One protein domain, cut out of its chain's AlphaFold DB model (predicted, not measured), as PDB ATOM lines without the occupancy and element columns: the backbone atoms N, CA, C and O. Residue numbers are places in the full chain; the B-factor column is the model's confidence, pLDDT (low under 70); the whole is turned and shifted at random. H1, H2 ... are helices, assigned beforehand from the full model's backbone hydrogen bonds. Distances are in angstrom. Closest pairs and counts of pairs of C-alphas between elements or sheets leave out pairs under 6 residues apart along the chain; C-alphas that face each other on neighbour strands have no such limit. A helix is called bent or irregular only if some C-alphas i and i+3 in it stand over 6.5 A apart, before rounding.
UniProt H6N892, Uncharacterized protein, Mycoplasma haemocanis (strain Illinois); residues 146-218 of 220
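Overview. This is residues 146 to 218 of the 220 residues of an uncharacterized protein of Mycoplasma haemocanis (strain Illinois) (UniProt H6N892). A long helix, H3, makes the longest part; H2 stands crosswise at its first end, and H4 folds back from its far end to pack on its middle, residues 184 to 191. The short H1 makes a corner with H2, and the end of H3, residues 193 to 197, sticks out with Gly 198. The printed part has 73 residues with four named helices, H1 to H4 in chain order, and no named strand: it is all helix. It is compact, with a radius of gyration of the C-alphas of 12.3 A and spans of 35 by 24 by 19 A.

Along the chain. H1, residues 150 to 156, begins at C-alpha 150 (558.479, 535.375, 383.911) and is 10.6 A long. H2, residues 158 to 170, is 18.9 A long. H3, residues 177 to 197, is 30.0 A long. H4, residues 203 to 217, is 20.8 A long and ends at C-alpha 217 (561.346, 536.935, 389.846). H1 and H4 are irregular: C-alphas 152 and 155 are 7.2 A apart, C-alphas 207 and 210 7.0 A.

Arrangement. H1 and H2 only just touch, with 3 pairs of C-alphas within 8 A, and only at the corner; the closest are Phe 154 and Arg 161, 7.0 A. H2 touches H3 about perpendicular, at 85 degrees, closest at C-alphas 165 and 177, 6.1 A. H3 touches H4 at a steep tilt of 51 degrees, opposite ways, closest at C-alphas 188 and 213, 5.5 A. Every O i to N i+4 pair is within hydrogen-bond range in H2, against 15 of 17 in H3, 7 of 11 in H4 and 1 of 3 in H1, where 2 of 4 O i to N i+3 pairs are.

Size, cuts and confidence. The C-alphas farthest apart, of Gly 159 and Lys 200, are 35.9 A apart. The printed part has no cut and no long link. The model's pLDDT is under 70 at residues 155 to 156 and 216 to 218.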
ATOM      1  N   GLY A 146     552.500 542.579 383.288       78.69
ATOM      2  CA  GLY A 146     553.754 542.220 382.625       78.69
ATOM      3  C   GLY A 146     554.898 541.888 383.590       78.69
ATOM      4  O   GLY A 146     555.743 541.061 383.250       78.69
ATOM      5  N   ASP A 147     554.879 542.435 384.810       77.06
ATOM      6  CA  ASP A 147     555.899 542.169 385.829       77.06
ATOM      7  C   ASP A 147     555.919 540.692 386.245       77.06
ATOM      8  O   ASP A 147     556.924 540.220 386.760       77.06
ATOM      9  N   PHE A 148     554.841 539.943 385.991       80.19
ATOM     10  CA  PHE A 148     554.671 538.556 386.425       80.19
ATOM     11  C   PHE A 148     554.829 537.521 385.300       80.19
ATOM     12  O   PHE A 148     554.718 536.319 385.552       80.19
ATOM     13  N   ALA A 149     555.107 537.955 384.065       77.25
ATOM     14  CA  ALA A 149     555.167 537.085 382.884       77.25
ATOM     15  C   ALA A 149     556.333 536.076 382.899       77.25
ATOM     16  O   ALA A 149     556.324 535.098 382.152       77.25
ATOM     17  N   PHE A 150     557.338 536.284 383.755       78.06
ATOM     18  CA  PHE A 150     558.479 535.375 383.911       78.06
ATOM     19  C   PHE A 150     558.053 533.925 384.181       78.06
ATOM     20  O   PHE A 150     558.621 533.003 383.600       78.06
ATOM     21  N   TRP A 151     557.025 533.704 385.007       78.75
ATOM     22  CA  TRP A 151     556.583 532.358 385.396       78.75
ATOM     23  C   TRP A 151     556.067 531.491 384.243       78.75
ATOM     24  O   TRP A 151     556.021 530.260 384.364       78.75
ATOM     25  N   ASP A 152     555.695 532.117 383.130       74.62
ATOM     26  CA  ASP A 152     555.274 531.411 381.923       74.62
ATOM     27  C   ASP A 152     556.476 530.925 381.107       74.62
ATOM     28  O   ASP A 152     556.393 529.879 380.476       74.62
ATOM     29  N   LYS A 153     557.606 531.640 381.176       73.75
ATOM     30  CA  LYS A 153     558.845 531.353 380.427       73.75
ATOM     31  C   LYS A 153     559.862 530.535 381.227       73.75
ATOM     32  O   LYS A 153     560.820 529.994 380.689       73.75
ATOM     33  N   PHE A 154     559.637 530.411 382.529       74.25
ATOM     34  CA  PHE A 154     560.564 529.794 383.474       74.25
ATOM     35  C   PHE A 154     560.829 528.290 383.245       74.25
ATOM     36  O   PHE A 154     561.812 527.745 383.745       74.25
ATOM     37  N   SER A 155     559.987 527.586 382.484       65.38
ATOM     38  CA  SER A 155     560.200 526.165 382.164       65.38
ATOM     39  C   SER A 155     561.387 525.900 381.232       65.38
ATOM     40  O   SER A 155     561.811 524.752 381.129       65.38
ATOM     41  N   GLU A 156     561.917 526.928 380.567       65.88
ATOM     42  CA  GLU A 156     562.818 526.777 379.419       65.88
ATOM     43  C   GLU A 156     564.314 526.715 379.791       65.88
ATOM     44  O   GLU A 156     565.122 526.312 378.958       65.88
ATOM     45  N   ASN A 157     564.702 527.030 381.038       75.19
ATOM     46  CA  ASN A 157     566.112 527.055 381.458       75.19
ATOM     47  C   ASN A 157     566.367 526.342 382.804       75.19
ATOM     48  O   ASN A 157     566.060 526.852 383.882       75.19
ATOM     49  N   THR A 158     566.987 525.157 382.759       76.69
ATOM     50  CA  THR A 158     567.299 524.336 383.948       76.69
ATOM     51  C   THR A 158     568.220 525.040 384.953       76.69
ATOM     52  O   THR A 158     568.039 524.870 386.160       76.69
ATOM     53  N   GLY A 159     569.185 525.842 384.486       78.44
ATOM     54  CA  GLY A 159     570.109 526.573 385.362       78.44
ATOM     55  C   GLY A 159     569.394 527.642 386.188       78.44
ATOM     56  O   GLY A 159     569.557 527.714 387.407       78.44
ATOM     57  N   GLU A 160     568.514 528.407 385.542       78.75
ATOM     58  CA  GLU A 160     567.661 529.388 386.218       78.75
ATOM     59  C   GLU A 160     566.705 528.720 387.205       78.75
ATOM     60  O   GLU A 160     566.522 529.218 388.314       78.75
ATOM     61  N   ARG A 161     566.146 527.553 386.858       83.00
ATOM     62  CA  ARG A 161     565.251 526.811 387.755       83.00
ATOM     63  C   ARG A 161     565.903 526.442 389.077       83.00
ATOM     64  O   ARG A 161     565.286 526.625 390.125       83.00
ATOM     65  N   MET A 162     567.139 525.954 389.031       85.12
ATOM     66  CA  MET A 162     567.884 525.608 390.239       85.12
ATOM     67  C   MET A 162     568.253 526.846 391.053       85.12
ATOM     68  O   MET A 162     568.037 526.851 392.261       85.12
ATOM     69  N   SER A 163     568.733 527.913 390.408       84.88
ATOM     70  CA  SER A 163     569.026 529.175 391.104       84.88
ATOM     71  C   SER A 163     567.793 529.714 391.832       84.88
ATOM     72  O   SER A 163     567.859 530.035 393.015       84.88
ATOM     73  N   LYS A 164     566.642 529.746 391.153       83.81
ATOM     74  CA  LYS A 164     565.380 530.212 391.735       83.81
ATOM     75  C   LYS A 164     564.868 529.326 392.850       83.81
ATOM     76  O   LYS A 164     564.325 529.833 393.825       83.81
ATOM     77  N   PHE A 165     565.036 528.017 392.724       86.94
ATOM     78  CA  PHE A 165     564.710 527.100 393.801       86.94
ATOM     79  C   PHE A 165     565.489 527.432 395.070       86.94
ATOM     80  O   PHE A 165     564.869 527.594 396.115       86.94
ATOM     81  N   TYR A 166     566.807 527.627 394.979       87.00
ATOM     82  CA  TYR A 166     567.609 528.009 396.142       87.00
ATOM     83  C   TYR A 166     567.164 529.344 396.745       87.00
ATOM     84  O   TYR A 166     567.014 529.431 397.963       87.00
ATOM     85  N   ASP A 167     566.875 530.349 395.914       85.50
ATOM     86  CA  ASP A 167     566.339 531.624 396.400       85.50
ATOM     87  C   ASP A 167     565.014 531.424 397.153       85.50
ATOM     88  O   ASP A 167     564.821 531.987 398.229       85.50
ATOM     89  N   LEU A 168     564.106 530.595 396.637       85.44
ATOM     90  CA  LEU A 168     562.819 530.310 397.275       85.44
ATOM     91  C   LEU A 168     562.973 529.537 398.590       85.44
ATOM     92  O   LEU A 168     562.282 529.860 399.554       85.44
ATOM     93  N   ILE A 169     563.900 528.579 398.669       86.44
ATOM     94  CA  ILE A 169     564.211 527.874 399.922       86.44
ATOM     95  C   ILE A 169     564.687 528.864 400.997       86.44
ATOM     96  O   ILE A 169     564.221 528.809 402.133       86.44
ATOM     97  N   VAL A 170     565.540 529.835 400.643       85.38
ATOM     98  CA  VAL A 170     565.983 530.899 401.572       85.38
ATOM     99  C   VAL A 170     564.808 531.740 402.089       85.38
ATOM    100  O   VAL A 170     564.856 532.253 403.204       85.38
ATOM    101  N   HIS A 171     563.726 531.845 401.317       78.31
ATOM    102  CA  HIS A 171     562.494 532.536 401.705       78.31
ATOM    103  C   HIS A 171     561.461 531.612 402.379       78.31
ATOM    104  O   HIS A 171     560.283 531.967 402.468       78.31
ATOM    105  N   GLY A 172     561.881 530.436 402.853       84.31
ATOM    106  CA  GLY A 172     561.050 529.530 403.646       84.31
ATOM    107  C   GLY A 172     560.088 528.669 402.831       84.31
ATOM    108  O   GLY A 172     559.098 528.184 403.376       84.31
ATOM    109  N   TYR A 173     560.324 528.489 401.526       84.06
ATOM    110  CA  TYR A 173     559.708 527.361 400.828       84.06
ATOM    111  C   TYR A 173     560.421 526.069 401.229       84.06
ATOM    112  O   TYR A 173     561.632 526.048 401.419       84.06
ATOM    113  N   GLU A 174     559.662 524.987 401.328       89.25
ATOM    114  CA  GLU A 174     560.161 523.667 401.706       89.25
ATOM    115  C   GLU A 174     559.679 522.641 400.680       89.25
ATOM    116  O   GLU A 174     558.622 522.822 400.072       89.25
ATOM    117  N   GLY A 175     560.464 521.581 400.480       91.62
ATOM    118  CA  GLY A 175     560.145 520.495 399.556       91.62
ATOM    119  C   GLY A 175     561.103 520.385 398.372       91.62
ATOM    120  O   GLY A 175     562.157 521.024 398.309       91.62
ATOM    121  N   GLY A 176     560.745 519.519 397.425       90.88
ATOM    122  CA  GLY A 176     561.548 519.273 396.228       90.88
ATOM    123  C   GLY A 176     561.451 520.403 395.198       90.88
ATOM    124  O   GLY A 176     560.503 521.185 395.201       90.88
ATOM    125  N   LEU A 177     562.394 520.438 394.248       89.25
ATOM    126  CA  LEU A 177     562.445 521.435 393.166       89.25
ATOM    127  C   LEU A 177     561.084 521.660 392.489       89.25
ATOM    128  O   LEU A 177     560.627 522.791 392.349       89.25
ATOM    129  N   SER A 178     560.430 520.577 392.059       87.38
ATOM    130  CA  SER A 178     559.149 520.669 391.348       87.38
ATOM    131  C   SER A 178     558.017 521.184 392.235       87.38
ATOM    132  O   SER A 178     557.149 521.907 391.754       87.38
ATOM    133  N   GLU A 179     558.021 520.817 393.513       89.50
ATOM    134  CA  GLU A 179     556.991 521.204 394.475       89.50
ATOM    135  C   GLU A 179     557.112 522.685 394.832       89.50
ATOM    136  O   GLU A 179     556.145 523.434 394.700       89.50
ATOM    137  N   VAL A 180     558.318 523.132 395.187       89.56
ATOM    138  CA  VAL A 180     558.592 524.527 395.551       89.56
ATOM    139  C   VAL A 180     558.297 525.469 394.390       89.56
ATOM    140  O   VAL A 180     557.576 526.453 394.561       89.56
ATOM    141  N   LEU A 181     558.794 525.151 393.191       87.75
ATOM    142  CA  LEU A 181     558.540 525.966 392.001       87.75
ATOM    143  C   LEU A 181     557.062 525.937 391.594       87.75
ATOM    144  O   LEU A 181     556.515 526.970 391.211       87.75
ATOM    145  N   GLY A 182     556.403 524.779 391.700       87.19
ATOM    146  CA  GLY A 182     554.975 524.639 391.417       87.19
ATOM    147  C   GLY A 182     554.111 525.467 392.369       87.19
ATOM    148  O   GLY A 182     553.218 526.190 391.924       87.19
ATOM    149  N   LYS A 183     554.419 525.428 393.671       87.94
ATOM    150  CA  LYS A 183     553.732 526.215 394.700       87.94
ATOM    151  C   LYS A 183     553.916 527.713 394.476       87.94
ATOM    152  O   LYS A 183     552.924 528.434 394.415       87.94
ATOM    153  N   ALA A 184     555.155 528.172 394.288       86.94
ATOM    154  CA  ALA A 184     555.447 529.581 394.028       86.94
ATOM    155  C   ALA A 184     554.743 530.088 392.757       86.94
ATOM    156  O   ALA A 184     554.114 531.149 392.775       86.94
ATOM    157  N   LYS A 185     554.759 529.296 391.675       87.81
ATOM    158  CA  LYS A 185     554.027 529.612 390.441       87.81
ATOM    159  C   LYS A 185     552.522 529.735 390.688       87.81
ATOM    160  O   LYS A 185     551.917 530.687 390.204       87.81
ATOM    161  N   SER A 186     551.923 528.807 391.436       88.25
ATOM    162  CA  SER A 186     550.491 528.833 391.762       88.25
ATOM    163  C   SER A 186     550.105 530.073 392.580       88.25
ATOM    164  O   SER A 186     549.166 530.783 392.223       88.25
ATOM    165  N   GLU A 187     550.877 530.404 393.620       87.50
ATOM    166  CA  GLU A 187     550.656 531.603 394.443       87.50
ATOM    167  C   GLU A 187     550.749 532.894 393.612       87.50
ATOM    168  O   GLU A 187     549.902 533.782 393.727       87.50
ATOM    169  N   CYS A 188     551.731 532.980 392.713       88.75
ATOM    170  CA  CYS A 188     551.849 534.085 391.768       88.75
ATOM    171  C   CYS A 188     550.704 534.135 390.751       88.75
ATOM    172  O   CYS A 188     550.257 535.221 390.386       88.75
ATOM    173  N   GLN A 189     550.195 532.983 390.307       88.62
ATOM    174  CA  GLN A 189     549.073 532.927 389.375       88.62
ATOM    175  C   GLN A 189     547.791 533.504 389.988       88.62
ATOM    176  O   GLN A 189     547.061 534.196 389.286       88.62
ATOM    177  N   LEU A 190     547.554 533.299 391.289       88.81
ATOM    178  CA  LEU A 190     546.429 533.915 392.006       88.81
ATOM    179  C   LEU A 190     546.518 535.447 392.008       88.81
ATOM    180  O   LEU A 190     545.518 536.133 391.807       88.81
ATOM    181  N   VAL A 191     547.717 535.999 392.204       89.88
ATOM    182  CA  VAL A 191     547.946 537.451 392.125       89.88
ATOM    183  C   VAL A 191     547.675 537.958 390.709       89.88
ATOM    184  O   VAL A 191     546.979 538.957 390.535       89.88
ATOM    185  N   ARG A 192     548.183 537.252 389.693       88.62
ATOM    186  CA  ARG A 192     547.980 537.599 388.279       88.62
ATOM    187  C   ARG A 192     546.506 537.590 387.898       88.62
ATOM    188  O   ARG A 192     546.038 538.557 387.308       88.62
ATOM    189  N   SER A 193     545.756 536.563 388.296       89.44
ATOM    190  CA  SER A 193     544.337 536.459 387.948       89.44
ATOM    191  C   SER A 193     543.502 537.626 388.476       89.44
ATOM    192  O   SER A 193     542.518 537.983 387.839       89.44
ATOM    193  N   LYS A 194     543.898 538.270 389.586       91.25
ATOM    194  CA  LYS A 194     543.206 539.461 390.118       91.25
ATOM    195  C   LYS A 194     543.364 540.712 389.251       91.25
ATOM    196  O   LYS A 194     542.496 541.591 389.259       91.25
ATOM    197  N   PHE A 195     544.463 540.818 388.504       87.38
ATOM    198  CA  PHE A 195     544.625 541.911 387.546       87.38
ATOM    199  C   PHE A 195     543.590 541.799 386.419       87.38
ATOM    200  O   PHE A 195     542.997 542.821 386.075       87.38
ATOM    201  N   ASP A 196     543.309 540.577 385.954       85.44
ATOM    202  CA  ASP A 196     542.386 540.299 384.845       85.44
ATOM    203  C   ASP A 196     540.911 540.194 385.279       85.44
ATOM    204  O   ASP A 196     540.018 540.632 384.557       85.44
ATOM    205  N   SER A 197     540.628 539.634 386.461       86.75
ATOM    206  CA  SER A 197     539.257 539.347 386.922       86.75
ATOM    207  C   SER A 197     538.501 540.561 387.467       86.75
ATOM    208  O   SER A 197     537.292 540.491 387.688       86.75
ATOM    209  N   GLY A 198     539.203 541.665 387.735       79.56
ATOM    210  CA  GLY A 198     538.639 542.826 388.427       79.56
ATOM    211  C   GLY A 198     538.412 542.614 389.931       79.56
ATOM    212  O   GLY A 198     537.837 543.484 390.586       79.56
ATOM    213  N   GLU A 199     538.870 541.494 390.501       91.44
ATOM    214  CA  GLU A 199     538.864 541.276 391.949       91.44
ATOM    215  C   GLU A 199     539.722 542.337 392.660       91.44
ATOM    216  O   GLU A 199     540.801 542.711 392.194       91.44
ATOM    217  N   LYS A 200     539.242 542.841 393.803       91.00
ATOM    218  CA  LYS A 200     539.970 543.849 394.580       91.00
ATOM    219  C   LYS A 200     541.183 543.229 395.279       91.00
ATOM    220  O   LYS A 200     541.080 542.168 395.900       91.00
ATOM    221  N   PHE A 201     542.311 543.931 395.243       94.06
ATOM    222  CA  PHE A 201     543.478 543.557 396.045       94.06
ATOM    223  C   PHE A 201     543.295 543.904 397.528       94.06
ATOM    224  O   PHE A 201     542.628 544.877 397.887       94.06
ATOM    225  N   THR A 202     543.907 543.100 398.393       93.69
ATOM    226  CA  THR A 202     543.899 543.266 399.853       93.69
ATOM    227  C   THR A 202     545.226 543.828 400.372       93.69
ATOM    228  O   THR A 202     546.211 543.912 399.638       93.69
ATOM    229  N   GLU A 203     545.274 544.217 401.654       92.19
ATOM    230  CA  GLU A 203     546.528 544.663 402.292       92.19
ATOM    231  C   GLU A 203     547.590 543.558 402.241       92.19
ATOM    232  O   GLU A 203     548.736 543.807 401.886       92.19
ATOM    233  N   GLU A 204     547.181 542.313 402.496       93.00
ATOM    234  CA  GLU A 204     548.056 541.145 402.398       93.00
ATOM    235  C   GLU A 204     548.625 540.981 400.979       93.00
ATOM    236  O   GLU A 204     549.791 540.610 400.811       93.00
ATOM    237  N   ASP A 205     547.829 541.285 399.948       93.38
ATOM    238  CA  ASP A 205     548.311 541.258 398.570       93.38
ATOM    239  C   ASP A 205     549.409 542.317 398.350       93.38
ATOM    240  O   ASP A 205     550.465 542.007 397.792       93.38
ATOM    241  N   LEU A 206     549.185 543.548 398.827       91.50
ATOM    242  CA  LEU A 206     550.109 544.679 398.697       91.50
ATOM    243  C   LEU A 206     551.424 544.477 399.467       91.50
ATOM    244  O   LEU A 206     552.494 544.797 398.939       91.50
ATOM    245  N   GLU A 207     551.340 544.010 400.712       89.69
ATOM    246  CA  GLU A 207     552.465 543.949 401.651       89.69
ATOM    247  C   GLU A 207     553.249 542.639 401.560       89.69
ATOM    248  O   GLU A 207     554.465 542.646 401.754       89.69
ATOM    249  N   THR A 208     552.583 541.533 401.211       88.31
ATOM    250  CA  THR A 208     553.172 540.192 401.315       88.31
ATOM    251  C   THR A 208     553.156 539.445 399.989       88.31
ATOM    252  O   THR A 208     554.222 539.093 399.480       88.31
ATOM    253  N   LYS A 209     551.983 539.193 399.396       90.38
ATOM    254  CA  LYS A 209     551.880 538.257 398.257       90.38
ATOM    255  C   LYS A 209     552.540 538.797 396.994       90.38
ATOM    256  O   LYS A 209     553.306 538.070 396.365       90.38
ATOM    257  N   ILE A 210     552.310 540.064 396.638       89.75
ATOM    258  CA  ILE A 210     552.959 540.671 395.468       89.75
ATOM    259  C   ILE A 210     554.474 540.783 395.678       89.75
ATOM    260  O   ILE A 210     555.204 540.306 394.810       89.75
ATOM    261  N   PRO A 211     554.996 541.336 396.795       87.38
ATOM    262  CA  PRO A 211     556.438 541.376 397.026       87.38
ATOM    263  C   PRO A 211     557.105 540.000 397.024       87.38
ATOM    264  O   PRO A 211     558.159 539.861 396.410       87.38
ATOM    265  N   ARG A 212     556.488 538.982 397.642       83.50
ATOM    266  CA  ARG A 212     556.979 537.593 397.621       83.50
ATOM    267  C   ARG A 212     556.998 537.026 396.205       83.50
ATOM    268  O   ARG A 212     557.960 536.374 395.806       83.50
ATOM    269  N   CYS A 213     555.957 537.313 395.428       84.88
ATOM    270  CA  CYS A 213     555.923 536.930 394.031       84.88
ATOM    271  C   CYS A 213     557.034 537.633 393.239       84.88
ATOM    272  O   CYS A 213     557.824 536.970 392.587       84.88
ATOM    273  N   LEU A 214     557.192 538.954 393.340       82.06
ATOM    274  CA  LEU A 214     558.223 539.692 392.602       82.06
ATOM    275  C   LEU A 214     559.654 539.367 393.053       82.06
ATOM    276  O   LEU A 214     560.566 539.363 392.226       82.06
ATOM    277  N   SER A 215     559.889 539.097 394.340       73.81
ATOM    278  CA  SER A 215     561.220 538.716 394.831       73.81
ATOM    279  C   SER A 215     561.680 537.406 394.202       73.81
ATOM    280  O   SER A 215     562.827 537.317 393.772       73.81
ATOM    281  N   SER A 216     560.769 536.447 394.029       67.56
ATOM    282  CA  SER A 216     561.057 535.211 393.302       67.56
ATOM    283  C   SER A 216     561.421 535.443 391.826       67.56
ATOM    284  O   SER A 216     562.130 534.633 391.235       67.56
ATOM    285  N   LEU A 217     561.035 536.581 391.235       66.62
ATOM    286  CA  LEU A 217     561.346 536.935 389.846       66.62
ATOM    287  C   LEU A 217     562.721 537.578 389.671       66.62
ATOM    288  O   LEU A 217     563.368 537.354 388.651       66.62
ATOM    289  N   ARG A 218     563.238 538.300 390.670       62.78
ATOM    290  CA  ARG A 218     564.538 538.987 390.568       62.78
ATOM    291  C   ARG A 218     565.685 537.988 390.435       62.78
ATOM    292  O   ARG A 218     565.957 537.227 391.357       62.78
TER     293      ARG A 218